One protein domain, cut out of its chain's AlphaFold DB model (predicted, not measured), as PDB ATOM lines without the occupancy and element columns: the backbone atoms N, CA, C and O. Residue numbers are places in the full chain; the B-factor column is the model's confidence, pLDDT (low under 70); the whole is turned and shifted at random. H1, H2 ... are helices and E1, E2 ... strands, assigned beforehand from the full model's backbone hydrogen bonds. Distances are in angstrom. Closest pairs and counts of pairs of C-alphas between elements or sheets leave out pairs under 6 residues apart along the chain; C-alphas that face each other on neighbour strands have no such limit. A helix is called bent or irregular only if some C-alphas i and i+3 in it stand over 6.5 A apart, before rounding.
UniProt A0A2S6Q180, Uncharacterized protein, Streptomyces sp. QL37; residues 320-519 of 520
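What this domain is: This is residues 320 to 519 of the 520 residues of an uncharacterized protein of Streptomyces sp. QL37 (UniProt A0A2S6Q180). A strongly twisted sheet of eight strands runs through the model in three layers: H3 is on one face, with the long H6 on that side at the last residues of E7 and E8, and H4 is on the other. H2 sits away from the sheet between two long links. The printed part has 200 residues, six named helices and eight named strands, along the chain E1 E2 E3 H1 H2 E4 H3 E5 E6 H4 E7 H5 E8 H6, class mixed. The mixed sheet runs E3 E2 E1 E6 E5 E7 E8 E4. The whole is compact, radius of gyration of the C-alphas 16.0 A, spans 47 by 45 by 29 A.

How they stand to each other: Start at E1, residues 320 to 322; with E2, 328 to 331, and E3, 337 to 339, it makes two hairpins and a meander, each strand the antiparallel neighbour of the one before (N 321 to O 329 and N 330 to O 338, both 2.8 A). H1, 348 to 351, only grazes the sheet; H2, 364 to 369, is not on it. E4, 382 to 384, is an edge strand. H3, 391 to 403, comes closest to E5, 412 to 419, at C-alphas Leu 392 and Ala 414, 5.4 A. E6, 422 to 432, bends by 64 degrees at residue 425; it forms a hairpin with E5 (N 415 to O 429, 2.8 A) and is parallel to E1 (N 322 to O 430, 2.8 A). H4, 439 to 449, on the opposite face from H3, lies over E6 and E5 at a height over the sheet of 9.0 A; it is only just irregular, C-alphas 443 and 446 being 6.8 A apart. E7, 456 to 463, is antiparallel to E5 (N 414 to O 460, 2.9 A); E6, H4, E7 is a split strand-helix-strand unit, E5 between its same-way strands, its crossover right-handed. H5, 473 to 481, only grazes the sheet and touches H4, closest C-alphas Glu 440 and Cys 473, 7.1 A. E8, 486 to 491, is parallel to E7 (N 461 to O 488, 2.9 A) and E4 (N 383 to O 487, 2.9 A); E7, H5, E8 is a strand-helix-strand unit, parallel neighbours joined through a helix, also right-handed. H6, 500 to 517, comes closest to E8 at C-alphas Val 491 and His 507, 6.0 A. Every O i to N i+4 pair is within hydrogen-bond range in H2, H3, H5 and H6, 5 of 7 in H4; H1 is too short for one.

Where its parts are: Find C-alpha 320 at (207.696, 321.083, 185.267), where E1 begins, and C-alpha 517 at (195.612, 339.767, 182.724), where H6 ends. First to last C-alpha, E6 is 26.7 A, H6 25.7 A and E5 22.2 A.

The domain as a whole: The farthest C-alphas, Lys 343 and Asn 497, are 50.3 A apart. The printed part has no cut; H1 to H2 and H2 to E4 are long links. Look for pLDDT under 70 at residues 468 to 470, 492 to 503, 516 to 517 and 519.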
ATOM      1  N   TYR A 320     208.493 322.283 185.016       96.19
ATOM      2  CA  TYR A 320     207.696 321.083 185.267       96.19
ATOM      3  C   TYR A 320     206.637 321.346 186.329       96.19
ATOM      4  O   TYR A 320     206.943 321.742 187.452       96.19
ATOM      5  N   LEU A 321     205.381 321.087 185.981       95.56
ATOM      6  CA  LEU A 321     204.249 321.133 186.890       95.56
ATOM      7  C   LEU A 321     204.107 319.789 187.609       95.56
ATOM      8  O   LEU A 321     203.940 318.746 186.978       95.56
ATOM      9  N   LEU A 322     204.143 319.830 188.937       93.31
ATOM     10  CA  LEU A 322     204.019 318.679 189.818       93.31
ATOM     11  C   LEU A 322     202.635 318.685 190.473       93.31
ATOM     12  O   LEU A 322     202.242 319.638 191.150       93.31
ATOM     13  N   SER A 323     201.910 317.583 190.315       88.38
ATOM     14  CA  SER A 323     200.569 317.401 190.867       88.38
ATOM     15  C   SER A 323     200.580 316.654 192.201       88.38
ATOM     16  O   SER A 323     201.559 316.011 192.600       88.38
ATOM     17  N   LYS A 324     199.462 316.729 192.926       85.19
ATOM     18  CA  LYS A 324     199.286 316.070 194.230       85.19
ATOM     19  C   LYS A 324     199.377 314.543 194.154       85.19
ATOM     20  O   LYS A 324     199.845 313.921 195.101       85.19
ATOM     21  N   ASP A 325     198.927 313.955 193.055       85.12
ATOM     22  CA  ASP A 325     198.941 312.513 192.783       85.12
ATOM     23  C   ASP A 325     200.293 311.999 192.250       85.12
ATOM     24  O   ASP A 325     200.415 310.824 191.904       85.12
ATOM     25  N   GLY A 326     201.294 312.882 192.169       87.81
ATOM     26  CA  GLY A 326     202.616 312.580 191.630       87.81
ATOM     27  C   GLY A 326     202.727 312.753 190.116       87.81
ATOM     28  O   GLY A 326     203.821 312.598 189.589       87.81
ATOM     29  N   THR A 327     201.652 313.102 189.404       92.31
ATOM     30  CA  THR A 327     201.727 313.371 187.961       92.31
ATOM     31  C   THR A 327     202.638 314.570 187.687       92.31
ATOM     32  O   THR A 327     202.574 315.578 188.399       92.31
ATOM     33  N   VAL A 328     203.486 314.453 186.661       94.25
ATOM     34  CA  VAL A 328     204.424 315.498 186.234       94.25
ATOM     35  C   VAL A 328     204.211 315.805 184.761       94.25
ATOM     36  O   VAL A 328     204.154 314.892 183.939       94.25
ATOM     37  N   GLN A 329     204.094 317.087 184.434       95.19
ATOM     38  CA  GLN A 329     203.951 317.572 183.061       95.19
ATOM     39  C   GLN A 329     204.958 318.689 182.805       95.19
ATOM     40  O   GLN A 329     205.212 319.506 183.688       95.19
ATOM     41  N   GLN A 330     205.531 318.733 181.606       94.25
ATOM     42  CA  GLN A 330     206.374 319.850 181.194       94.25
ATOM     43  C   GLN A 330     205.480 321.036 180.821       94.25
ATOM     44  O   GLN A 330     204.564 320.893 180.009       94.25
ATOM     45  N   LEU A 331     205.763 322.192 181.416       91.00
ATOM     46  CA  LEU A 331     205.133 323.467 181.098       91.00
ATOM     47  C   LEU A 331     205.996 324.194 180.069       91.00
ATOM     48  O   LEU A 331     207.171 324.468 180.315       91.00
ATOM     49  N   LEU A 332     205.423 324.473 178.905       84.88
ATOM     50  CA  LEU A 332     206.095 325.198 177.835       84.88
ATOM     51  C   LEU A 332     205.902 326.716 177.993       84.88
ATOM     52  O   LEU A 332     204.905 327.135 178.582       84.88
ATOM     53  N   PRO A 333     206.821 327.549 177.461       75.94
ATOM     54  CA  PRO A 333     206.721 329.011 177.548       75.94
ATOM     55  C   PRO A 333     205.433 329.604 176.958       75.94
ATOM     56  O   PRO A 333     204.992 330.658 177.392       75.94
ATOM     57  N   ASP A 334     204.797 328.912 176.010       72.88
ATOM     58  CA  ASP A 334     203.511 329.310 175.420       72.88
ATOM     59  C   ASP A 334     202.293 328.997 176.314       72.88
ATOM     60  O   ASP A 334     201.148 329.219 175.920       72.88
ATOM     61  N   GLY A 335     202.524 328.457 177.515       77.75
ATOM     62  CA  GLY A 335     201.481 328.095 178.468       77.75
ATOM     63  C   GLY A 335     200.828 326.741 178.197       77.75
ATOM     64  O   GLY A 335     199.822 326.423 178.831       77.75
ATOM     65  N   THR A 336     201.370 325.930 177.286       81.75
ATOM     66  CA  THR A 336     200.876 324.571 177.041       81.75
ATOM     67  C   THR A 336     201.533 323.540 177.963       81.75
ATOM     68  O   THR A 336     202.691 323.667 178.368       81.75
ATOM     69  N   LEU A 337     200.776 322.493 178.309       85.88
ATOM     70  CA  LEU A 337     201.266 321.339 179.066       85.88
ATOM     71  C   LEU A 337     201.471 320.155 178.129       85.88
ATOM     72  O   LEU A 337     200.613 319.851 177.298       85.88
ATOM     73  N   LYS A 338     202.576 319.440 178.318       89.75
ATOM     74  CA  LYS A 338     202.828 318.161 177.653       89.75
ATOM     75  C   LYS A 338     203.384 317.131 178.625       89.75
ATOM     76  O   LYS A 338     203.938 317.472 179.671       89.75
ATOM     77  N   ASP A 339     203.269 315.867 178.253       92.06
ATOM     78  CA  ASP A 339     203.893 314.783 179.003       92.06
ATOM     79  C   ASP A 339     205.423 314.913 178.974       92.06
ATOM     80  O   ASP A 339     206.010 315.388 177.996       92.06
ATOM     81  N   VAL A 340     206.074 314.484 180.057       91.06
ATOM     82  CA  VAL A 340     207.540 314.460 180.138       91.06
ATOM     83  C   VAL A 340     208.078 313.416 179.158       91.06
ATOM     84  O   VAL A 340     207.714 312.240 179.220       91.06
ATOM     85  N   ASP A 341     208.960 313.837 178.249       89.06
ATOM     86  CA  ASP A 341     209.569 312.927 177.277       89.06
ATOM     87  C   ASP A 341     210.451 311.897 178.002       89.06
ATOM     88  O   ASP A 341     211.237 312.228 178.889       89.06
ATOM     89  N   LYS A 342     210.377 310.627 177.596       88.06
ATOM     90  CA  LYS A 342     211.241 309.559 178.128       88.06
ATOM     91  C   LYS A 342     212.732 309.813 177.882       88.06
ATOM     92  O   LYS A 342     213.562 309.206 178.548       88.06
ATOM     93  N   LYS A 343     213.067 310.652 176.900       89.19
ATOM     94  CA  LYS A 343     214.432 311.062 176.542       89.19
ATOM     95  C   LYS A 343     214.792 312.455 177.062       89.19
ATOM     96  O   LYS A 343     215.818 312.994 176.654       89.19
ATOM     97  N   ASP A 344     213.948 313.047 177.902       89.50
ATOM     98  CA  ASP A 344     214.213 314.346 178.509       89.50
ATOM     99  C   ASP A 344     215.561 314.324 179.255       89.50
ATOM    100  O   ASP A 344     215.827 313.439 180.068       89.50
ATOM    101  N   ALA A 345     216.426 315.285 178.929       88.50
ATOM    102  CA  ALA A 345     217.788 315.376 179.451       88.50
ATOM    103  C   ALA A 345     217.960 316.485 180.506       88.50
ATOM    104  O   ALA A 345     219.083 316.721 180.947       88.50
ATOM    105  N   SER A 346     216.877 317.149 180.928       89.19
ATOM    106  CA  SER A 346     216.914 318.259 181.898       89.19
ATOM    107  C   SER A 346     217.391 317.849 183.293       89.19
ATOM    108  O   SER A 346     217.786 318.695 184.085       89.19
ATOM    109  N   GLY A 347     217.329 316.551 183.613       91.56
ATOM    110  CA  GLY A 347     217.526 316.029 184.966       91.56
ATOM    111  C   GLY A 347     216.224 315.743 185.716       91.56
ATOM    112  O   GLY A 347     216.282 315.170 186.802       91.56
ATOM    113  N   ILE A 348     215.050 316.046 185.141       94.81
ATOM    114  CA  ILE A 348     213.758 315.776 185.794       94.81
ATOM    115  C   ILE A 348     213.597 314.305 186.193       94.81
ATOM    116  O   ILE A 348     213.150 314.032 187.301       94.81
ATOM    117  N   HIS A 349     214.029 313.357 185.353       95.06
ATOM    118  CA  HIS A 349     213.925 311.917 185.633       95.06
ATOM    119  C   HIS A 349     214.693 311.482 186.883       95.06
ATOM    120  O   HIS A 349     214.278 310.536 187.547       95.06
ATOM    121  N   ASP A 350     215.743 312.211 187.270       94.38
ATOM    122  CA  ASP A 350     216.496 311.928 188.495       94.38
ATOM    123  C   ASP A 350     215.695 312.283 189.768       94.38
ATOM    124  O   ASP A 350     216.087 311.921 190.881       94.38
ATOM    125  N   LEU A 351     214.573 312.997 189.613       95.25
ATOM    126  CA  LEU A 351     213.650 313.411 190.674       95.25
ATOM    127  C   LEU A 351     212.358 312.572 190.711       95.25
ATOM    128  O   LEU A 351     211.497 312.799 191.571       95.25
ATOM    129  N   LEU A 352     212.204 311.619 189.785       95.94
ATOM    130  CA  LEU A 352     210.998 310.805 189.617       95.94
ATOM    131  C   LEU A 352     211.225 309.352 190.044       95.94
ATOM    132  O   LEU A 352     212.347 308.849 190.160       95.94
ATOM    133  N   GLU A 353     210.123 308.667 190.311       95.31
ATOM    134  CA  GLU A 353     210.078 307.222 190.451       95.31
ATOM    135  C   GLU A 353     210.166 306.536 189.084       95.31
ATOM    136  O   GLU A 353     210.010 307.153 188.031       95.31
ATOM    137  N   SER A 354     210.413 305.225 189.091       92.00
ATOM    138  CA  SER A 354     210.566 304.434 187.858       92.00
ATOM    139  C   SER A 354     209.333 304.435 186.940       92.00
ATOM    140  O   SER A 354     209.449 304.114 185.760       92.00
ATOM    141  N   ASP A 355     208.159 304.791 187.467       91.00
ATOM    142  CA  ASP A 355     206.910 304.945 186.716       91.00
ATOM    143  C   ASP A 355     206.725 306.360 186.127       91.00
ATOM    144  O   ASP A 355     205.704 306.634 185.496       91.00
ATOM    145  N   GLY A 356     207.705 307.250 186.317       92.38
ATOM    146  CA  GLY A 356     207.667 308.640 185.871       92.38
ATOM    147  C   GLY A 356     206.874 309.571 186.789       92.38
ATOM    148  O   GLY A 356     206.618 310.713 186.408       92.38
ATOM    149  N   LYS A 357     206.468 309.127 187.985       94.19
ATOM    150  CA  LYS A 357     205.759 309.979 188.947       94.19
ATOM    151  C   LYS A 357     206.693 310.592 189.977       94.19
ATOM    152  O   LYS A 357     207.669 309.992 190.413       94.19
ATOM    153  N   ALA A 358     206.359 311.795 190.423       94.00
ATOM    154  CA  ALA A 358     206.983 312.415 191.577       94.00
ATOM    155  C   ALA A 358     206.504 311.728 192.867       94.00
ATOM    156  O   ALA A 358     205.301 311.559 193.084       94.00
ATOM    157  N   TRP A 359     207.440 311.372 193.746       95.19
ATOM    158  CA  TRP A 359     207.131 310.663 194.985       95.19
ATOM    159  C   TRP A 359     206.274 311.503 195.943       95.19
ATOM    160  O   TRP A 359     206.441 312.725 196.063       95.19
ATOM    161  N   ARG A 360     205.349 310.850 196.657       92.12
ATOM    162  CA  ARG A 360     204.473 311.470 197.662       92.12
ATOM    163  C   ARG A 360     204.400 310.588 198.912       92.12
ATOM    164  O   ARG A 360     204.252 309.378 198.771       92.12
ATOM    165  N   PRO A 361     204.421 311.172 200.125       89.06
ATOM    166  CA  PRO A 361     204.295 310.396 201.352       89.06
ATOM    167  C   PRO A 361     202.865 309.859 201.496       89.06
ATOM    168  O   PRO A 361     201.911 310.644 201.571       89.06
ATOM    169  N   ASP A 362     202.702 308.543 201.601       86.81
ATOM    170  CA  ASP A 362     201.380 307.913 201.712       86.81
ATOM    171  C   ASP A 362     201.118 307.396 203.133       86.81
ATOM    172  O   ASP A 362     200.102 307.716 203.770       86.81
ATOM    173  N   SER A 363     202.092 306.700 203.713       88.81
ATOM    174  CA  SER A 363     201.988 306.134 205.052       88.81
ATOM    175  C   SER A 363     202.102 307.193 206.157       88.81
ATOM    176  O   SER A 363     202.675 308.277 206.004       88.81
ATOM    177  N   ARG A 364     201.571 306.870 207.344       86.88
ATOM    178  CA  ARG A 364     201.704 307.730 208.534       86.88
ATOM    179  C   ARG A 364     203.167 307.913 208.956       86.88
ATOM    180  O   ARG A 364     203.498 308.961 209.506       86.88
ATOM    181  N   ALA A 365     204.009 306.905 208.727       89.88
ATOM    182  CA  ALA A 365     205.433 306.954 209.037       89.88
ATOM    183  C   ALA A 365     206.155 307.945 208.115       89.88
ATOM    184  O   ALA A 365     206.759 308.888 208.619       89.88
ATOM    185  N   GLU A 366     205.967 307.821 206.798       90.50
ATOM    186  CA  GLU A 366     206.552 308.740 205.810       90.50
ATOM    187  C   GLU A 366     206.090 310.177 206.056       90.50
ATOM    188  O   GLU A 366     206.906 311.088 206.138       90.50
ATOM    189  N   LYS A 367     204.785 310.394 206.279       86.81
ATOM    190  CA  LYS A 367     204.234 311.725 206.600       86.81
ATOM    191  C   LYS A 367     204.853 312.338 207.858       86.81
ATOM    192  O   LYS A 367     204.962 313.560 207.942       86.81
ATOM    193  N   LYS A 368     205.227 311.513 208.843       86.50
ATOM    194  CA  LYS A 368     205.897 311.964 210.071       86.50
ATOM    195  C   LYS A 368     207.363 312.313 209.809       86.50
ATOM    196  O   LYS A 368     207.831 313.313 210.345       86.50
ATOM    197  N   GLU A 369     208.048 311.512 208.999       88.12
ATOM    198  CA  GLU A 369     209.453 311.689 208.622       88.12
ATOM    199  C   GLU A 369     209.669 312.983 207.838       88.12
ATOM    200  O   GLU A 369     210.458 313.836 208.243       88.12
ATOM    201  N   VAL A 370     208.879 313.192 206.782       88.88
ATOM    202  CA  VAL A 370     208.959 314.421 205.983       88.88
ATOM    203  C   VAL A 370     208.236 315.593 206.647       88.88
ATOM    204  O   VAL A 370     208.244 316.695 206.115       88.88
ATOM    205  N   GLY A 371     207.582 315.396 207.790       87.88
ATOM    206  CA  GLY A 371     206.839 316.430 208.504       87.88
ATOM    207  C   GLY A 371     207.708 317.341 209.381       87.88
ATOM    208  O   GLY A 371     208.876 317.072 209.673       87.88
ATOM    209  N   VAL A 372     207.091 318.419 209.862       87.62
ATOM    210  CA  VAL A 372     207.632 319.287 210.922       87.62
ATOM    211  C   VAL A 372     207.001 318.884 212.247       87.62
ATOM    212  O   VAL A 372     205.800 318.615 212.293       87.62
ATOM    213  N   GLN A 373     207.807 318.845 213.305       83.12
ATOM    214  CA  GLN A 373     207.357 318.598 214.675       83.12
ATOM    215  C   GLN A 373     207.250 319.924 215.453       83.12
ATOM    216  O   GLN A 373     207.771 320.955 215.024       83.12
ATOM    217  N   ASP A 374     206.531 319.927 216.577       79.31
ATOM    218  CA  ASP A 374     206.266 321.150 217.356       79.31
ATOM    219  C   ASP A 374     207.546 321.770 217.969       79.31
ATOM    220  O   ASP A 374     207.578 322.973 218.220       79.31
ATOM    221  N   ASP A 375     208.604 320.982 218.179       82.75
ATOM    222  CA  ASP A 375     209.905 321.394 218.729       82.75
ATOM    223  C   ASP A 375     210.859 322.016 217.693       82.75
ATOM    224  O   ASP A 375     211.861 322.638 218.056       82.75
ATOM    225  N   GLU A 376     210.531 321.922 216.403       82.31
ATOM    226  CA  GLU A 376     211.273 322.578 215.325       82.31
ATOM    227  C   GLU A 376     211.028 324.098 215.390       82.31
ATOM    228  O   GLU A 376     209.930 324.584 215.101       82.31
ATOM    229  N   THR A 377     212.040 324.870 215.791       84.56
ATOM    230  CA  THR A 377     211.926 326.328 216.026       84.56
ATOM    231  C   THR A 377     212.499 327.191 214.903       84.56
ATOM    232  O   THR A 377     212.181 328.376 214.825       84.56
ATOM    233  N   LYS A 378     213.325 326.618 214.021       91.06
ATOM    234  CA  LYS A 378     213.873 327.327 212.858       91.06
ATOM    235  C   LYS A 378     212.794 327.509 211.792       91.06
ATOM    236  O   LYS A 378     212.009 326.598 211.545       91.06
ATOM    237  N   VAL A 379     212.783 328.675 211.154       90.50
ATOM    238  CA  VAL A 379     211.852 329.040 210.076       90.50
ATOM    239  C   VAL A 379     212.600 329.820 208.999       90.50
ATOM    240  O   VAL A 379     213.532 330.559 209.320       90.50
ATOM    241  N   VAL A 380     212.186 329.674 207.741       89.69
ATOM    242  CA  VAL A 380     212.638 330.564 206.662       89.69
ATOM    243  C   VAL A 380     211.890 331.890 206.744       89.69
ATOM    244  O   VAL A 380     210.732 331.945 207.166       89.69
ATOM    245  N   LYS A 381     212.540 332.967 206.309       86.19
ATOM    246  CA  LYS A 381     211.886 334.263 206.109       86.19
ATOM    247  C   LYS A 381     211.631 334.456 204.621       86.19
ATOM    248  O   LYS A 381     212.555 334.295 203.831       86.19
ATOM    249  N   SER A 382     210.407 334.829 204.250       84.50
ATOM    250  CA  SER A 382     210.100 335.199 202.871       84.50
ATOM    251  C   SER A 382     210.241 336.705 202.652       84.50
ATOM    252  O   SER A 382     209.955 337.511 203.542       84.50
ATOM    253  N   SER A 383     210.696 337.087 201.461       82.25
ATOM    254  CA  SER A 383     210.770 338.483 201.020       82.25
ATOM    255  C   SER A 383     209.743 338.761 199.927       82.25
ATOM    256  O   SER A 383     209.589 337.987 198.986       82.25
ATOM    257  N   ARG A 384     209.048 339.896 200.028       82.19
ATOM    258  CA  ARG A 384     208.039 340.298 199.044       82.19
ATOM    259  C   ARG A 384     208.701 340.703 197.731       82.19
ATOM    260  O   ARG A 384     209.601 341.541 197.743       82.19
ATOM    261  N   VAL A 385     208.225 340.160 196.617       79.81
ATOM    262  CA  VAL A 385     208.680 340.531 195.267       79.81
ATOM    263  C   VAL A 385     207.498 340.912 194.386       79.81
ATOM    264  O   VAL A 385     206.350 340.602 194.702       79.81
ATOM    265  N   ASP A 386     207.778 341.608 193.285       74.06
ATOM    266  CA  ASP A 386     206.803 341.842 192.222       74.06
ATOM    267  C   ASP A 386     206.691 340.557 191.379       74.06
ATOM    268  O   ASP A 386     207.617 340.265 190.615       74.06
ATOM    269  N   PRO A 387     205.605 339.767 191.500       75.19
ATOM    270  CA  PRO A 387     205.514 338.470 190.828       75.19
ATOM    271  C   PRO A 387     205.530 338.582 189.305       75.19
ATOM    272  O   PRO A 387     205.868 337.615 188.635       75.19
ATOM    273  N   TYR A 388     205.192 339.748 188.749       73.38
ATOM    274  CA  TYR A 388     205.199 339.996 187.306       73.38
ATOM    275  C   TYR A 388     206.613 340.199 186.743       73.38
ATOM    276  O   TYR A 388     206.800 340.161 185.530       73.38
ATOM    277  N   LYS A 389     207.607 340.423 187.612       74.38
ATOM    278  CA  LYS A 389     209.020 340.643 187.253       74.38
ATOM    279  C   LYS A 389     209.960 339.581 187.819       74.38
ATOM    280  O   LYS A 389     211.149 339.596 187.515       74.38
ATOM    281  N   ASP A 390     209.444 338.704 188.672       77.75
ATOM    282  CA  ASP A 390     210.177 337.587 189.250       77.75
ATOM    283  C   ASP A 390     210.009 336.344 188.356       77.75
ATOM    284  O   ASP A 390     208.869 335.956 188.100       77.75
ATOM    285  N   PRO A 391     211.090 335.695 187.880       81.19
ATOM    286  CA  PRO A 391     210.975 334.547 186.975       81.19
ATOM    287  C   PRO A 391     210.183 333.370 187.557       81.19
ATOM    288  O   PRO A 391     209.435 332.709 186.841       81.19
ATOM    289  N   LEU A 392     210.305 333.105 188.861       89.44
ATOM    290  CA  LEU A 392     209.540 332.039 189.504       89.44
ATOM    291  C   LEU A 392     208.084 332.470 189.737       89.44
ATOM    292  O   LEU A 392     207.166 331.664 189.575       89.44
ATOM    293  N   GLY A 393     207.856 333.754 190.016       87.44
ATOM    294  CA  GLY A 393     206.533 334.376 189.999       87.44
ATOM    295  C   GLY A 393     205.829 334.239 188.648       87.44
ATOM    296  O   GLY A 393     204.666 333.839 188.600       87.44
ATOM    297  N   GLN A 394     206.526 334.492 187.545       85.31
ATOM    298  CA  GLN A 394     206.014 334.299 186.186       85.31
ATOM    299  C   GLN A 394     205.732 332.819 185.893       85.31
ATOM    300  O   GLN A 394     204.677 332.499 185.349       85.31
ATOM    301  N   ALA A 395     206.592 331.898 186.341       90.50
ATOM    302  CA  ALA A 395     206.353 330.462 186.198       90.50
ATOM    303  C   ALA A 395     205.058 330.008 186.905       90.50
ATOM    304  O   ALA A 395     204.280 329.235 186.343       90.50
ATOM    305  N   THR A 396     204.765 330.521 188.108       94.38
ATOM    306  CA  THR A 396     203.487 330.217 188.789       94.38
ATOM    307  C   THR A 396     202.264 330.773 188.056       94.38
ATOM    308  O   THR A 396     201.232 330.105 187.997       94.38
ATOM    309  N   GLN A 397     202.385 331.951 187.441       90.75
ATOM    310  CA  GLN A 397     201.323 332.557 186.632       90.75
ATOM    311  C   GLN A 397     201.056 331.746 185.368       90.75
ATOM    312  O   GLN A 397     199.903 331.426 185.076       90.75
ATOM    313  N   LEU A 398     202.123 331.334 184.684       86.44
ATOM    314  CA  LEU A 398     202.049 330.478 183.510       86.44
ATOM    315  C   LEU A 398     201.424 329.118 183.849       86.44
ATOM    316  O   LEU A 398     200.593 328.612 183.102       86.44
ATOM    317  N   ALA A 399     201.733 328.554 185.019       90.81
ATOM    318  CA  ALA A 399     201.100 327.326 185.491       90.81
ATOM    319  C   ALA A 399     199.606 327.496 185.812       90.81
ATOM    320  O   ALA A 399     198.815 326.597 185.517       90.81
ATOM    321  N   ARG A 400     199.192 328.638 186.383       90.50
ATOM    322  CA  ARG A 400     197.764 328.968 186.536       90.50
ATOM    323  C   ARG A 400     197.067 329.073 185.190       90.50
ATOM    324  O   ARG A 400     195.983 328.515 185.036       90.50
ATOM    325  N   TYR A 401     197.698 329.750 184.234       84.94
ATOM    326  CA  TYR A 401     197.190 329.882 182.874       84.94
ATOM    327  C   TYR A 401     196.999 328.522 182.206       84.94
ATOM    328  O   TYR A 401     195.913 328.231 181.703       84.94
ATOM    329  N   ALA A 402     198.018 327.670 182.277       85.31
ATOM    330  CA  ALA A 402     198.022 326.349 181.668       85.31
ATOM    331  C   ALA A 402     196.967 325.410 182.275       85.31
ATOM    332  O   ALA A 402     196.287 324.680 181.556       85.31
ATOM    333  N   ASN A 403     196.779 325.467 183.597       85.19
ATOM    334  CA  ASN A 403     195.751 324.690 184.295       85.19
ATOM    335  C   ASN A 403     194.354 325.318 184.244       85.19
ATOM    336  O   ASN A 403     193.409 324.712 184.751       85.19
ATOM    337  N   ASN A 404     194.220 326.528 183.694       85.19
ATOM    338  CA  ASN A 404     193.014 327.343 183.805       85.19
ATOM    339  C   ASN A 404     192.509 327.446 185.264       85.19
ATOM    340  O   ASN A 404     191.330 327.241 185.561       85.19
ATOM    341  N   ASP A 405     193.428 327.702 186.198       85.81
ATOM    342  CA  ASP A 405     193.163 327.669 187.636       85.81
ATOM    343  C   ASP A 405     193.313 329.047 188.284       85.81
ATOM    344  O   ASP A 405     194.401 329.484 188.679       85.81
ATOM    345  N   TYR A 406     192.166 329.695 188.469       88.56
ATOM    346  CA  TYR A 406     192.025 330.983 189.148       88.56
ATOM    347  C   TYR A 406     191.175 330.871 190.411       88.56
ATOM    348  O   TYR A 406     190.612 331.856 190.893       88.56
ATOM    349  N   GLU A 407     191.051 329.667 190.973       85.81
ATOM    350  CA  GLU A 407     190.366 329.523 192.246       85.81
ATOM    351  C   GLU A 407     191.285 329.969 193.391       85.81
ATOM    352  O   GLU A 407     192.404 329.484 193.552       85.81
ATOM    353  N   THR A 408     190.779 330.836 194.265       84.06
ATOM    354  CA  THR A 408     191.529 331.387 195.414       84.06
ATOM    355  C   THR A 408     191.833 330.366 196.516       84.06
ATOM    356  O   THR A 408     192.523 330.674 197.490       84.06
ATOM    357  N   LYS A 409     191.294 329.145 196.393       82.56
ATOM    358  CA  LYS A 409     191.586 328.008 197.278       82.56
ATOM    359  C   LYS A 409     192.886 327.288 196.896       82.56
ATOM    360  O   LYS A 409     193.424 326.553 197.725       82.56
ATOM    361  N   HIS A 410     193.361 327.481 195.666       88.88
ATOM    362  CA  HIS A 410     194.605 326.923 195.151       88.88
ATOM    363  C   HIS A 410     195.697 327.989 195.176       88.88
ATOM    364  O   HIS A 410     195.445 329.149 194.870       88.88
ATOM    365  N   ASN A 411     196.906 327.581 195.538       89.19
ATOM    366  CA  ASN A 411     198.117 328.386 195.541       89.19
ATOM    367  C   ASN A 411     199.174 327.651 194.735       89.19
ATOM    368  O   ASN A 411     199.211 326.417 194.738       89.19
ATOM    369  N   TYR A 412     200.050 328.407 194.101       94.81
ATOM    370  CA  TYR A 412     201.198 327.879 193.395       94.81
ATOM    371  C   TYR A 412     202.485 328.289 194.107       94.81
ATOM    372  O   TYR A 412     202.569 329.315 194.787       94.81
ATOM    373  N   ALA A 413     203.490 327.442 193.971       96.25
ATOM    374  CA  ALA A 413     204.868 327.744 194.308       96.25
ATOM    375  C   ALA A 413     205.738 327.289 193.142       96.25
ATOM    376  O   ALA A 413     205.378 326.340 192.445       96.25
ATOM    377  N   ALA A 414     206.873 327.942 192.950       97.44
ATOM    378  CA  ALA A 414     207.882 327.543 191.987       97.44
ATOM    379  C   ALA A 414     209.243 327.516 192.683       97.44
ATOM    380  O   ALA A 414     209.562 328.423 193.446       97.44
ATOM    381  N   GLY A 415     210.022 326.466 192.454       96.00
ATOM    382  CA  GLY A 415     211.366 326.304 192.992       96.00
ATOM    383  C   GLY A 415     212.374 326.171 191.863       96.00
ATOM    384  O   GLY A 415     212.168 325.353 190.965       96.00
ATOM    385  N   ARG A 416     213.455 326.951 191.913       94.88
ATOM    386  CA  ARG A 416     214.609 326.774 191.027       94.88
ATOM    387  C   ARG A 416     215.469 325.650 191.588       94.88
ATOM    388  O   ARG A 416     215.959 325.743 192.713       94.88
ATOM    389  N   TYR A 417     215.619 324.585 190.816       94.00
ATOM    390  CA  TYR A 417     216.444 323.442 191.161       94.00
ATOM    391  C   TYR A 417     217.671 323.396 190.253       94.00
ATOM    392  O   TYR A 417     217.536 323.443 189.033       94.00
ATOM    393  N   ILE A 418     218.847 323.274 190.857       91.44
ATOM    394  CA  ILE A 418     220.138 323.115 190.191       91.44
ATOM    395  C   ILE A 418     220.740 321.811 190.710       91.44
ATOM    396  O   ILE A 418     220.941 321.670 191.918       91.44
ATOM    397  N   ASP A 419     221.017 320.841 189.835       88.81
ATOM    398  CA  ASP A 419     221.559 319.556 190.285       88.81
ATOM    399  C   ASP A 419     222.938 319.752 190.955       88.81
ATOM    400  O   ASP A 419     223.872 320.249 190.316       88.81
ATOM    401  N   PRO A 420     223.120 319.339 192.227       86.62
ATOM    402  CA  PRO A 420     224.404 319.476 192.916       86.62
ATOM    403  C   PRO A 420     225.559 318.737 192.227       86.62
ATOM    404  O   PRO A 420     226.720 319.109 192.402       86.62
ATOM    405  N   SER A 421     225.248 317.687 191.459       88.06
ATOM    406  CA  SER A 421     226.222 316.859 190.738       88.06
ATOM    407  C   SER A 421     226.537 317.393 189.339       88.06
ATOM    408  O   SER A 421     227.589 317.067 188.790       88.06
ATOM    409  N   ASP A 422     225.644 318.197 188.760       85.25
ATOM    410  CA  ASP A 422     225.793 318.794 187.433       85.25
ATOM    411  C   ASP A 422     225.059 320.137 187.379       85.25
ATOM    412  O   ASP A 422     223.862 320.209 187.109       85.25
ATOM    413  N   LYS A 423     225.798 321.223 187.613       80.88
ATOM    414  CA  LYS A 423     225.221 322.572 187.699       80.88
ATOM    415  C   LYS A 423     224.603 323.077 186.393       80.88
ATOM    416  O   LYS A 423     223.903 324.079 186.429       80.88
ATOM    417  N   ASN A 424     224.841 322.398 185.268       80.00
ATOM    418  CA  ASN A 424     224.196 322.722 183.994       80.00
ATOM    419  C   ASN A 424     222.765 322.167 183.909       80.00
ATOM    420  O   ASN A 424     222.008 322.536 183.014       80.00
ATOM    421  N   LYS A 425     222.383 321.261 184.818       86.00
ATOM    422  CA  LYS A 425     221.014 320.761 184.941       86.00
ATOM    423  C   LYS A 425     220.229 321.663 185.874       86.00
ATOM    424  O   LYS A 425     220.124 321.417 187.077       86.00
ATOM    425  N   GLU A 426     219.691 322.716 185.282       88.94
ATOM    426  CA  GLU A 426     218.771 323.632 185.934       88.94
ATOM    427  C   GLU A 426     217.338 323.385 185.452       88.94
ATOM    428  O   GLU A 426     217.093 323.162 184.265       88.94
ATOM    429  N   LEU A 427     216.376 323.421 186.373       93.19
ATOM    430  CA  LEU A 427     214.953 323.267 186.077       93.19
ATOM    431  C   LEU A 427     214.090 324.021 187.095       93.19
ATOM    432  O   LEU A 427     214.487 324.245 188.240       93.19
ATOM    433  N   ILE A 428     212.878 324.392 186.690       95.94
ATOM    434  CA  ILE A 428     211.886 325.024 187.566       95.94
ATOM    435  C   ILE A 428     210.799 324.002 187.903       95.94
ATOM    436  O   ILE A 428     210.083 323.514 187.029       95.94
ATOM    437  N   LEU A 429     210.649 323.699 189.190       97.00
ATOM    438  CA  LEU A 429     209.611 322.813 189.718       97.00
ATOM    439  C   LEU A 429     208.434 323.644 190.210       97.00
ATOM    440  O   LEU A 429     208.596 324.466 191.108       97.00
ATOM    441  N   ILE A 430     207.242 323.407 189.675       97.62
ATOM    442  CA  ILE A 430     206.043 324.172 190.012       97.62
ATOM    443  C   ILE A 430     205.073 323.266 190.758       97.62
ATOM    444  O   ILE A 430     204.594 322.270 190.225       97.62
ATOM    445  N   GLY A 431     204.774 323.607 192.007       95.44
ATOM    446  CA  GLY A 431     203.836 322.871 192.844       95.44
ATOM    447  C   GLY A 431     202.499 323.588 192.952       95.44
ATOM    448  O   GLY A 431     202.454 324.781 193.247       95.44
ATOM    449  N   ARG A 432     201.400 322.847 192.794       91.50
ATOM    450  CA  ARG A 432     200.035 323.341 193.031       91.50
ATOM    451  C   ARG A 432     199.488 322.821 194.357       91.50
ATOM    452  O   ARG A 432     199.487 321.616 194.603       91.50
ATOM    453  N   SER A 433     198.960 323.705 195.197       86.00
ATOM    454  CA  SER A 433     198.302 323.307 196.440       86.00
ATOM    455  C   SER A 433     196.918 322.713 196.169       86.00
ATOM    456  O   SER A 433     196.109 323.290 195.437       86.00
ATOM    457  N   ASP A 434     196.587 321.630 196.858       82.00
ATOM    458  CA  ASP A 434     195.270 320.994 196.814       82.00
ATOM    459  C   ASP A 434     194.909 320.441 198.208       82.00
ATOM    460  O   ASP A 434     195.712 320.532 199.136       82.00
ATOM    461  N   ARG A 435     193.700 319.901 198.419       75.00
ATOM    462  CA  ARG A 435     193.208 319.447 199.736       75.00
ATOM    463  C   ARG A 435     194.263 318.627 200.489       75.00
ATOM    464  O   ARG A 435     194.533 317.481 200.126       75.00
ATOM    465  N   GLY A 436     194.808 319.206 201.560       74.12
ATOM    466  CA  GLY A 436     195.791 318.571 202.442       74.12
ATOM    467  C   GLY A 436     197.242 318.581 201.942       74.12
ATOM    468  O   GLY A 436     198.087 317.973 202.593       74.12
ATOM    469  N   MET A 437     197.550 319.252 200.828       82.81
ATOM    470  CA  MET A 437     198.897 319.349 200.265       82.81
ATOM    471  C   MET A 437     199.231 320.794 199.880       82.81
ATOM    472  O   MET A 437     198.512 321.435 199.119       82.81
ATOM    473  N   HIS A 438     200.332 321.300 200.426       88.31
ATOM    474  CA  HIS A 438     200.809 322.665 200.206       88.31
ATOM    475  C   HIS A 438     201.787 322.704 199.030       88.31
ATOM    476  O   HIS A 438     202.578 321.774 198.875       88.31
ATOM    477  N   SER A 439     201.734 323.758 198.217       90.94
ATOM    478  CA  SER A 439     202.496 323.895 196.967       90.94
ATOM    479  C   SER A 439     204.010 323.793 197.166       90.94
ATOM    480  O   SER A 439     204.688 323.155 196.367       90.94
ATOM    481  N   GLU A 440     204.542 324.318 198.269       91.31
ATOM    482  CA  GLU A 440     205.967 324.221 198.616       91.31
ATOM    483  C   GLU A 440     206.383 322.769 198.873       91.31
ATOM    484  O   GLU A 440     207.456 322.319 198.473       91.31
ATOM    485  N   ARG A 441     205.493 321.997 199.505       91.75
ATOM    486  CA  ARG A 441     205.740 320.584 199.808       91.75
ATOM    487  C   ARG A 441     205.674 319.710 198.563       91.75
ATOM    488  O   ARG A 441     206.435 318.755 198.457       91.75
ATOM    489  N   VAL A 442     204.793 320.051 197.621       91.75
ATOM    490  CA  VAL A 442     204.688 319.368 196.321       91.75
ATOM    491  C   VAL A 442     206.027 319.382 195.584       91.75
ATOM    492  O   VAL A 442     206.410 318.360 195.019       91.75
ATOM    493  N   ILE A 443     206.737 320.511 195.638       93.75
ATOM    494  CA  ILE A 443     208.079 320.660 195.064       93.75
ATOM    495  C   ILE A 443     209.081 319.801 195.837       93.75
ATOM    496  O   ILE A 443     209.775 318.966 195.261       93.75
ATOM    497  N   GLY A 444     209.151 319.983 197.156       93.19
ATOM    498  CA  GLY A 444     210.259 319.425 197.922       93.19
ATOM    499  C   GLY A 444     210.161 317.932 198.254       93.19
ATOM    500  O   GLY A 444     211.188 317.343 198.577       93.19
ATOM    501  N   TYR A 445     208.997 317.275 198.162       94.12
ATOM    502  CA  TYR A 445     208.887 315.845 198.508       94.12
ATOM    503  C   TYR A 445     209.795 314.941 197.672       94.12
ATOM    504  O   TYR A 445     210.479 314.093 198.241       94.12
ATOM    505  N   SER A 446     209.840 315.140 196.353       93.69
ATOM    506  CA  SER A 446     210.752 314.387 195.483       93.69
ATOM    507  C   SER A 446     212.214 314.668 195.821       93.69
ATOM    508  O   SER A 446     213.018 313.742 195.872       93.69
ATOM    509  N   LEU A 447     212.555 315.930 196.108       95.75
ATOM    510  CA  LEU A 447     213.920 316.322 196.462       95.75
ATOM    511  C   LEU A 447     214.379 315.641 197.755       95.75
ATOM    512  O   LEU A 447     215.466 315.078 197.795       95.75
ATOM    513  N   ILE A 448     213.529 315.634 198.785       95.50
ATOM    514  CA  ILE A 448     213.803 314.956 200.058       95.50
ATOM    515  C   ILE A 448     213.948 313.450 199.841       95.50
ATOM    516  O   ILE A 448     214.912 312.852 200.307       95.50
ATOM    517  N   HIS A 449     213.015 312.842 199.107       95.12
ATOM    518  CA  HIS A 449     213.009 311.399 198.879       95.12
ATOM    519  C   HIS A 449     214.245 310.915 198.110       95.12
ATOM    520  O   HIS A 449     214.784 309.852 198.411       95.12
ATOM    521  N   LYS A 450     214.723 311.705 197.143       94.56
ATOM    522  CA  LYS A 450     215.905 311.386 196.331       94.56
ATOM    523  C   LYS A 450     217.225 311.863 196.943       94.56
ATOM    524  O   LYS A 450     218.266 311.674 196.321       94.56
ATOM    525  N   GLY A 451     217.209 312.479 198.129       94.81
ATOM    526  CA  GLY A 451     218.421 313.009 198.762       94.81
ATOM    527  C   GLY A 451     219.043 314.184 197.998       94.81
ATOM    528  O   GLY A 451     220.258 314.350 198.003       94.81
ATOM    529  N   LYS A 452     218.223 314.959 197.281       95.00
ATOM    530  CA  LYS A 452     218.637 316.065 196.408       95.00
ATOM    531  C   LYS A 452     218.240 317.443 196.959       95.00
ATOM    532  O   LYS A 452     218.073 318.385 196.190       95.00
ATOM    533  N   GLN A 453     218.059 317.578 198.274       94.38
ATOM    534  CA  GLN A 453     217.604 318.829 198.897       94.38
ATOM    535  C   GLN A 453     218.550 320.008 198.641       94.38
ATOM    536  O   GLN A 453     218.078 321.113 198.393       94.38
ATOM    537  N   ASP A 454     219.861 319.753 198.621       92.25
ATOM    538  CA  ASP A 454     220.901 320.775 198.430       92.25
ATOM    539  C   ASP A 454     220.833 321.480 197.065       92.25
ATOM    540  O   ASP A 454     221.470 322.512 196.873       92.25
ATOM    541  N   GLY A 455     220.079 320.929 196.108       92.62
ATOM    542  CA  GLY A 455     219.903 321.533 194.788       92.62
ATOM    543  C   GLY A 455     218.797 322.583 194.708       92.62
ATOM    544  O   GLY A 455     218.651 323.220 193.672       92.62
ATOM    545  N   LEU A 456     217.982 322.765 195.752       94.75
ATOM    546  CA  LEU A 456     216.941 323.795 195.748       94.75
ATOM    547  C   LEU A 456     217.553 325.167 196.067       94.75
ATOM    548  O   LEU A 456     217.829 325.469 197.226       94.75
ATOM    549  N   ASP A 457     217.742 325.995 195.041       91.38
ATOM    550  CA  ASP A 457     218.421 327.295 195.147       91.38
ATOM    551  C   ASP A 457     217.504 328.388 195.722       91.38
ATOM    552  O   ASP A 457     217.836 329.076 196.691       91.38
ATOM    553  N   GLU A 458     216.306 328.526 195.153       93.62
ATOM    554  CA  GLU A 458     215.322 329.521 195.575       93.62
ATOM    555  C   GLU A 458     213.885 329.037 195.368       93.62
ATOM    556  O   GLU A 458     213.601 328.215 194.494       93.62
ATOM    557  N   VAL A 459     212.965 329.564 196.178       95.19
ATOM    558  CA  VAL A 459     211.535 329.240 196.124       95.19
ATOM    559  C   VAL A 459     210.709 330.514 196.108       95.19
ATOM    560  O   VAL A 459     210.778 331.320 197.033       95.19
ATOM    561  N   PHE A 460     209.855 330.655 195.106       95.62
ATOM    562  CA  PHE A 460     208.768 331.620 195.105       95.62
ATOM    563  C   PHE A 460     207.466 330.943 195.530       95.62
ATOM    564  O   PHE A 460     207.147 329.828 195.111       95.62
ATOM    565  N   THR A 461     206.676 331.648 196.327       92.69
ATOM    566  CA  THR A 461     205.348 331.214 196.763       92.69
ATOM    567  C   THR A 461     204.334 332.310 196.471       92.69
ATOM    568  O   THR A 461     204.562 333.475 196.777       92.69
ATOM    569  N   GLU A 462     203.181 331.987 195.891       90.31
ATOM    570  CA  GLU A 462     202.181 333.035 195.639       90.31
ATOM    571  C   GLU A 462     201.709 333.685 196.934       90.31
ATOM    572  O   GLU A 462     201.455 334.886 196.980       90.31
ATOM    573  N   ARG A 463     201.633 332.895 198.003       86.75
ATOM    574  CA  ARG A 463     201.430 333.402 199.349       86.75
ATOM    575  C   ARG A 463     202.588 332.972 200.223       86.75
ATOM    576  O   ARG A 463     202.998 331.824 200.112       86.75
ATOM    577  N   ALA A 464     203.026 333.855 201.121       82.12
ATOM    578  CA  ALA A 464     204.099 333.539 202.058       82.12
ATOM    579  C   ALA A 464     203.905 332.162 202.746       82.12
ATOM    580  O   ALA A 464     202.767 331.756 203.010       82.12
ATOM    581  N   PRO A 465     204.985 331.444 203.092       83.56
ATOM    582  CA  PRO A 465     204.864 330.124 203.699       83.56
ATOM    583  C   PRO A 465     204.005 330.128 204.972       83.56
ATOM    584  O   PRO A 465     204.165 330.965 205.864       83.56
ATOM    585  N   CYS A 466     203.077 329.173 205.070       80.56
ATOM    586  CA  CYS A 466     202.134 329.084 206.184       80.56
ATOM    587  C   CYS A 466     202.840 328.875 207.531       80.56
ATOM    588  O   CYS A 466     203.603 327.927 207.652       80.56
ATOM    589  N   GLN A 467     202.486 329.635 208.574       73.56
ATOM    590  CA  GLN A 467     203.123 329.532 209.906       73.56
ATOM    591  C   GLN A 467     202.277 328.755 210.936       73.56
ATOM    592  O   GLN A 467     202.680 328.527 212.078       73.56
ATOM    593  N   ARG A 468     201.059 328.340 210.561       68.94
ATOM    594  CA  ARG A 468     200.123 327.657 211.471       68.94
ATOM    595  C   ARG A 468     200.619 326.283 211.892       68.94
ATOM    596  O   ARG A 468     201.096 325.523 211.053       68.94
ATOM    597  N   ARG A 469     200.316 325.910 213.142       61.72
ATOM    598  CA  ARG A 469     200.706 324.652 213.806       61.72
ATOM    599  C   ARG A 469     200.581 323.377 212.954       61.72
ATOM    600  O   ARG A 469     201.456 322.532 213.025       61.72
ATOM    601  N   ASN A 470     199.544 323.248 212.123       61.41
ATOM    602  CA  ASN A 470     199.298 322.018 211.353       61.41
ATOM    603  C   ASN A 470     199.974 321.981 209.967       61.41
ATOM    604  O   ASN A 470     200.012 320.919 209.348       61.41
ATOM    605  N   SER A 471     200.499 323.112 209.479       73.50
ATOM    606  CA  SER A 471     201.086 323.228 208.133       73.50
ATOM    607  C   SER A 471     202.540 323.699 208.157       73.50
ATOM    608  O   SER A 471     203.344 323.100 207.453       73.50
ATOM    609  N   ARG A 472     202.886 324.717 208.964       84.88
ATOM    610  CA  ARG A 472     204.252 325.245 209.191       84.88
ATOM    611  C   ARG A 472     205.192 325.105 207.979       84.88
ATOM    612  O   ARG A 472     206.230 324.452 208.076       84.88
ATOM    613  N   CYS A 473     204.785 325.608 206.809       88.88
ATOM    614  CA  CYS A 473     205.575 325.518 205.575       88.88
ATOM    615  C   CYS A 473     206.909 326.262 205.720       88.88
ATOM    616  O   CYS A 473     207.911 325.823 205.169       88.88
ATOM    617  N   ASP A 474     206.931 327.333 206.510       89.44
ATOM    618  CA  ASP A 474     208.127 328.087 206.877       89.44
ATOM    619  C   ASP A 474     209.169 327.227 207.621       89.44
ATOM    620  O   ASP A 474     210.342 327.172 207.248       89.44
ATOM    621  N   ALA A 475     208.735 326.501 208.649       90.94
ATOM    622  CA  ALA A 475     209.573 325.568 209.391       90.94
ATOM    623  C   ALA A 475     209.915 324.329 208.557       90.94
ATOM    624  O   ALA A 475     210.986 323.751 208.706       90.94
ATOM    625  N   TRP A 476     209.011 323.917 207.664       92.75
ATOM    626  CA  TRP A 476     209.210 322.760 206.796       92.75
ATOM    627  C   TRP A 476     210.320 323.011 205.785       92.75
ATOM    628  O   TRP A 476     211.212 322.175 205.646       92.75
ATOM    629  N   LEU A 477     210.307 324.185 205.151       93.75
ATOM    630  CA  LEU A 477     211.394 324.632 204.289       93.75
ATOM    631  C   LEU A 477     212.702 324.731 205.084       93.75
ATOM    632  O   LEU A 477     213.701 324.155 204.670       93.75
ATOM    633  N   ALA A 478     212.675 325.337 206.277       93.62
ATOM    634  CA  ALA A 478     213.876 325.491 207.102       93.62
ATOM    635  C   ALA A 478     214.508 324.158 207.518       93.62
ATOM    636  O   ALA A 478     215.732 324.033 207.557       93.62
ATOM    637  N   LYS A 479     213.671 323.170 207.847       93.88
ATOM    638  CA  LYS A 479     214.101 321.835 208.261       93.88
ATOM    639  C   LYS A 479     214.777 321.070 207.129       93.88
ATOM    640  O   LYS A 479     215.792 320.426 207.366       93.88
ATOM    641  N   HIS A 480     214.187 321.101 205.934       94.38
ATOM    642  CA  HIS A 480     214.599 320.224 204.834       94.38
ATOM    643  C   HIS A 480     215.562 320.876 203.846       94.38
ATOM    644  O   HIS A 480     216.311 320.154 203.202       94.38
ATOM    645  N   PHE A 481     215.560 322.206 203.743       94.75
ATOM    646  CA  PHE A 481     216.352 322.962 202.763       94.75
ATOM    647  C   PHE A 481     217.263 324.020 203.407       94.75
ATOM    648  O   PHE A 481     218.085 324.630 202.728       94.75
ATOM    649  N   GLY A 482     217.167 324.202 204.728       92.44
ATOM    650  CA  GLY A 482     217.967 325.151 205.496       92.44
ATOM    651  C   GLY A 482     217.214 326.438 205.840       92.44
ATOM    652  O   GLY A 482     216.341 326.907 205.121       92.44
ATOM    653  N   ALA A 483     217.546 327.043 206.982       91.00
ATOM    654  CA  ALA A 483     216.899 328.287 207.418       91.00
ATOM    655  C   ALA A 483     217.250 329.496 206.526       91.00
ATOM    656  O   ALA A 483     216.512 330.479 206.517       91.00
ATOM    657  N   ASP A 484     218.353 329.395 205.780       89.00
ATOM    658  CA  ASP A 484     218.863 330.431 204.882       89.00
ATOM    659  C   ASP A 484     218.377 330.260 203.429       89.00
ATOM    660  O   ASP A 484     218.793 331.028 202.562       89.00
ATOM    661  N   THR A 485     217.497 329.284 203.139       90.25
ATOM    662  CA  THR A 485     216.903 329.124 201.801       90.25
ATOM    663  C   THR A 485     216.255 330.431 201.361       90.25
ATOM    664  O   THR A 485     215.460 331.032 202.093       90.25
ATOM    665  N   LYS A 486     216.564 330.867 200.138       91.69
ATOM    666  CA  LYS A 486     215.988 332.083 199.577       91.69
ATOM    667  C   LYS A 486     214.519 331.841 199.245       91.69
ATOM    668  O   LYS A 486     214.197 331.122 198.301       91.69
ATOM    669  N   VAL A 487     213.631 332.467 200.014       91.50
ATOM    670  CA  VAL A 487     212.187 332.391 199.785       91.50
ATOM    671  C   VAL A 487     211.631 333.764 199.442       91.50
ATOM    672  O   VAL A 487     211.860 334.746 200.153       91.50
ATOM    673  N   THR A 488     210.873 333.837 198.357       89.56
ATOM    674  CA  THR A 488     210.151 335.031 197.931       89.56
ATOM    675  C   THR A 488     208.659 334.758 197.861       89.56
ATOM    676  O   THR A 488     208.212 333.607 197.796       89.56
ATOM    677  N   ASP A 489     207.860 335.817 197.939       85.25
ATOM    678  CA  ASP A 489     206.419 335.660 197.847       85.25
ATOM    679  C   ASP A 489     205.687 336.886 197.279       85.25
ATOM    680  O   ASP A 489     206.195 338.007 197.374       85.25
ATOM    681  N   ALA A 490     204.504 336.679 196.685       79.75
ATOM    682  CA  ALA A 490     203.700 337.753 196.079       79.75
ATOM    683  C   ALA A 490     202.752 338.449 197.056       79.75
ATOM    684  O   ALA A 490     202.629 339.675 197.036       79.75
ATOM    685  N   VAL A 491     202.055 337.687 197.898       80.06
ATOM    686  CA  VAL A 491     201.117 338.235 198.883       80.06
ATOM    687  C   VAL A 491     201.397 337.684 200.279       80.06
ATOM    688  O   VAL A 491     201.787 336.524 200.435       80.06
ATOM    689  N   PRO A 492     201.160 338.475 201.339       69.00
ATOM    690  CA  PRO A 492     201.415 337.996 202.683       69.00
ATOM    691  C   PRO A 492     200.467 336.842 203.015       69.00
ATOM    692  O   PRO A 492     199.283 336.843 202.668       69.00
ATOM    693  N   TYR A 493     200.999 335.864 203.732       63.59
ATOM    694  CA  TYR A 493     200.214 334.854 204.428       63.59
ATOM    695  C   TYR A 493     200.169 335.204 205.917       63.59
ATOM    696  O   TYR A 493     200.908 336.057 206.401       63.59
ATOM    697  N   ASP A 494     199.209 334.634 206.623       54.62
ATOM    698  CA  ASP A 494     198.699 335.100 207.907       54.62
ATOM    699  C   ASP A 494     199.727 335.332 209.032       54.62
ATOM    700  O   ASP A 494     200.000 334.436 209.826       54.62
ATOM    701  N   GLN A 495     200.170 336.593 209.179       53.19
ATOM    702  CA  GLN A 495     200.499 337.240 210.465       53.19
ATOM    703  C   GLN A 495     200.712 338.776 210.390       53.19
ATOM    704  O   GLN A 495     201.544 339.337 211.095       53.19
ATOM    705  N   LEU A 496     199.887 339.503 209.621       46.12
ATOM    706  CA  LEU A 496     199.624 340.925 209.911       46.12
ATOM    707  C   LEU A 496     198.654 341.002 211.106       46.12
ATOM    708  O   LEU A 496     197.446 341.095 210.921       46.12
ATOM    709  N   ASN A 497     199.148 340.849 212.337       49.94
ATOM    710  CA  ASN A 497     198.371 341.063 213.572       49.94
ATOM    711  C   ASN A 497     196.999 340.344 213.672       49.94
ATOM    712  O   ASN A 497     196.103 340.809 214.370       49.94
ATOM    713  N   GLY A 498     196.826 339.188 213.016       47.66
ATOM    714  CA  GLY A 498     195.677 338.299 213.230       47.66
ATOM    715  C   GLY A 498     194.521 338.368 212.224       47.66
ATOM    716  O   GLY A 498     193.557 337.626 212.416       47.66
ATOM    717  N   ASN A 499     194.583 339.151 211.138       57.28
ATOM    718  CA  ASN A 499     193.441 339.249 210.217       57.28
ATOM    719  C   ASN A 499     193.549 338.327 208.981       57.28
ATOM    720  O   ASN A 499     194.034 338.703 207.914       57.28
ATOM    721  N   ARG A 500     193.081 337.076 209.114       64.44
ATOM    722  CA  ARG A 500     193.038 336.071 208.023       64.44
ATOM    723  C   ARG A 500     192.255 336.561 206.798       64.44
ATOM    724  O   ARG A 500     192.565 336.167 205.673       64.44
ATOM    725  N   GLU A 501     191.231 337.375 207.024       66.62
ATOM    726  CA  GLU A 501     190.373 337.916 205.971       66.62
ATOM    727  C   GLU A 501     191.151 338.854 205.049       66.62
ATOM    728  O   GLU A 501     191.012 338.759 203.832       66.62
ATOM    729  N   GLU A 502     192.056 339.658 205.606       66.62
ATOM    730  CA  GLU A 502     192.902 340.583 204.852       66.62
ATOM    731  C   GLU A 502     193.878 339.840 203.929       66.62
ATOM    732  O   GLU A 502     193.936 340.112 202.733       66.62
ATOM    733  N   GLY A 503     194.576 338.818 204.438       67.06
ATOM    734  CA  GLY A 503     195.463 337.991 203.607       67.06
ATOM    735  C   GLY A 503     194.713 337.233 202.504       67.06
ATOM    736  O   GLY A 503     195.227 337.052 201.400       67.06
ATOM    737  N   ASN A 504     193.476 336.805 202.773       76.38
ATOM    738  CA  ASN A 504     192.618 336.197 201.755       76.38
ATOM    739  C   ASN A 504     192.141 337.212 200.715       76.38
ATOM    740  O   ASN A 504     192.099 336.867 199.537       76.38
ATOM    741  N   ALA A 505     191.817 338.437 201.125       73.50
ATOM    742  CA  ALA A 505     191.436 339.514 200.220       73.50
ATOM    743  C   ALA A 505     192.603 339.918 199.308       73.50
ATOM    744  O   ALA A 505     192.406 340.051 198.105       73.50
ATOM    745  N   LEU A 506     193.823 340.022 199.845       76.06
ATOM    746  CA  LEU A 506     195.026 340.312 199.059       76.06
ATOM    747  C   LEU A 506     195.335 339.200 198.054       76.06
ATOM    748  O   LEU A 506     195.600 339.483 196.888       76.06
ATOM    749  N   HIS A 507     195.249 337.934 198.473       82.31
ATOM    750  CA  HIS A 507     195.421 336.817 197.546       82.31
ATOM    751  C   HIS A 507     194.322 336.779 196.483       82.31
ATOM    752  O   HIS A 507     194.612 336.563 195.312       82.31
ATOM    753  N   LYS A 508     193.068 337.037 196.872       82.69
ATOM    754  CA  LYS A 508     191.958 337.154 195.928       82.69
ATOM    755  C   LYS A 508     192.213 338.266 194.913       82.69
ATOM    756  O   LYS A 508     192.091 338.006 193.729       82.69
ATOM    757  N   ALA A 509     192.632 339.451 195.350       72.81
ATOM    758  CA  ALA A 509     192.954 340.561 194.456       72.81
ATOM    759  C   ALA A 509     194.111 340.223 193.504       72.81
ATOM    760  O   ALA A 509     194.068 340.585 192.332       72.81
ATOM    761  N   TYR A 510     195.125 339.500 193.986       78.62
ATOM    762  CA  TYR A 510     196.212 339.002 193.146       78.62
ATOM    763  C   TYR A 510     195.709 338.020 192.079       78.62
ATOM    764  O   TYR A 510     195.968 338.237 190.899       78.62
ATOM    765  N   VAL A 511     194.949 336.992 192.469       85.56
ATOM    766  CA  VAL A 511     194.411 335.986 191.538       85.56
ATOM    767  C   VAL A 511     193.399 336.597 190.571       85.56
ATOM    768  O   VAL A 511     193.440 336.273 189.392       85.56
ATOM    769  N   ASP A 512     192.544 337.510 191.029       78.88
ATOM    770  CA  ASP A 512     191.596 338.231 190.176       78.88
ATOM    771  C   ASP A 512     192.355 339.098 189.154       78.88
ATOM    772  O   ASP A 512     192.016 339.091 187.976       78.88
ATOM    773  N   LYS A 513     193.444 339.774 189.560       74.38
ATOM    774  CA  LYS A 513     194.303 340.528 188.633       74.38
ATOM    775  C   LYS A 513     194.971 339.617 187.601       74.38
ATOM    776  O   LYS A 513     195.010 339.973 186.428       74.38
ATOM    777  N   LEU A 514     195.464 338.447 188.016       76.62
ATOM    778  CA  LEU A 514     196.010 337.450 187.094       76.62
ATOM    779  C   LEU A 514     194.950 336.910 186.145       76.62
ATOM    780  O   LEU A 514     195.234 336.712 184.972       76.62
ATOM    781  N   LYS A 515     193.748 336.645 186.648       78.38
ATOM    782  CA  LYS A 515     192.624 336.170 185.849       78.38
ATOM    783  C   LYS A 515     192.308 337.181 184.747       78.38
ATOM    784  O   LYS A 515     192.279 336.808 183.581       78.38
ATOM    785  N   THR A 516     192.210 338.462 185.107       69.75
ATOM    786  CA  THR A 516     192.027 339.554 184.146       69.75
ATOM    787  C   THR A 516     193.182 339.652 183.146       69.75
ATOM    788  O   THR A 516     192.924 339.725 181.952       69.75
ATOM    789  N   ALA A 517     194.440 339.635 183.602       64.12
ATOM    790  CA  ALA A 517     195.612 339.767 182.724       64.12
ATOM    791  C   ALA A 517     195.742 338.598 181.733       64.12
ATOM    792  O   ALA A 517     196.044 338.781 180.563       64.12
ATOM    793  N   HIS A 518     195.431 337.383 182.179       73.31
ATOM    794  CA  HIS A 518     195.410 336.199 181.328       73.31
ATOM    795  C   HIS A 518     194.160 336.091 180.439       73.31
ATOM    796  O   HIS A 518     194.051 335.136 179.668       73.31
ATOM    797  N   GLY A 519     193.209 337.019 180.585       60.12
ATOM    798  CA  GLY A 519     191.947 337.038 179.853       60.12
ATOM    799  C   GLY A 519     190.986 335.902 180.211       60.12
ATOM    800  O   GLY A 519     190.270 335.466 179.326       60.12
TER     801      GLY A 519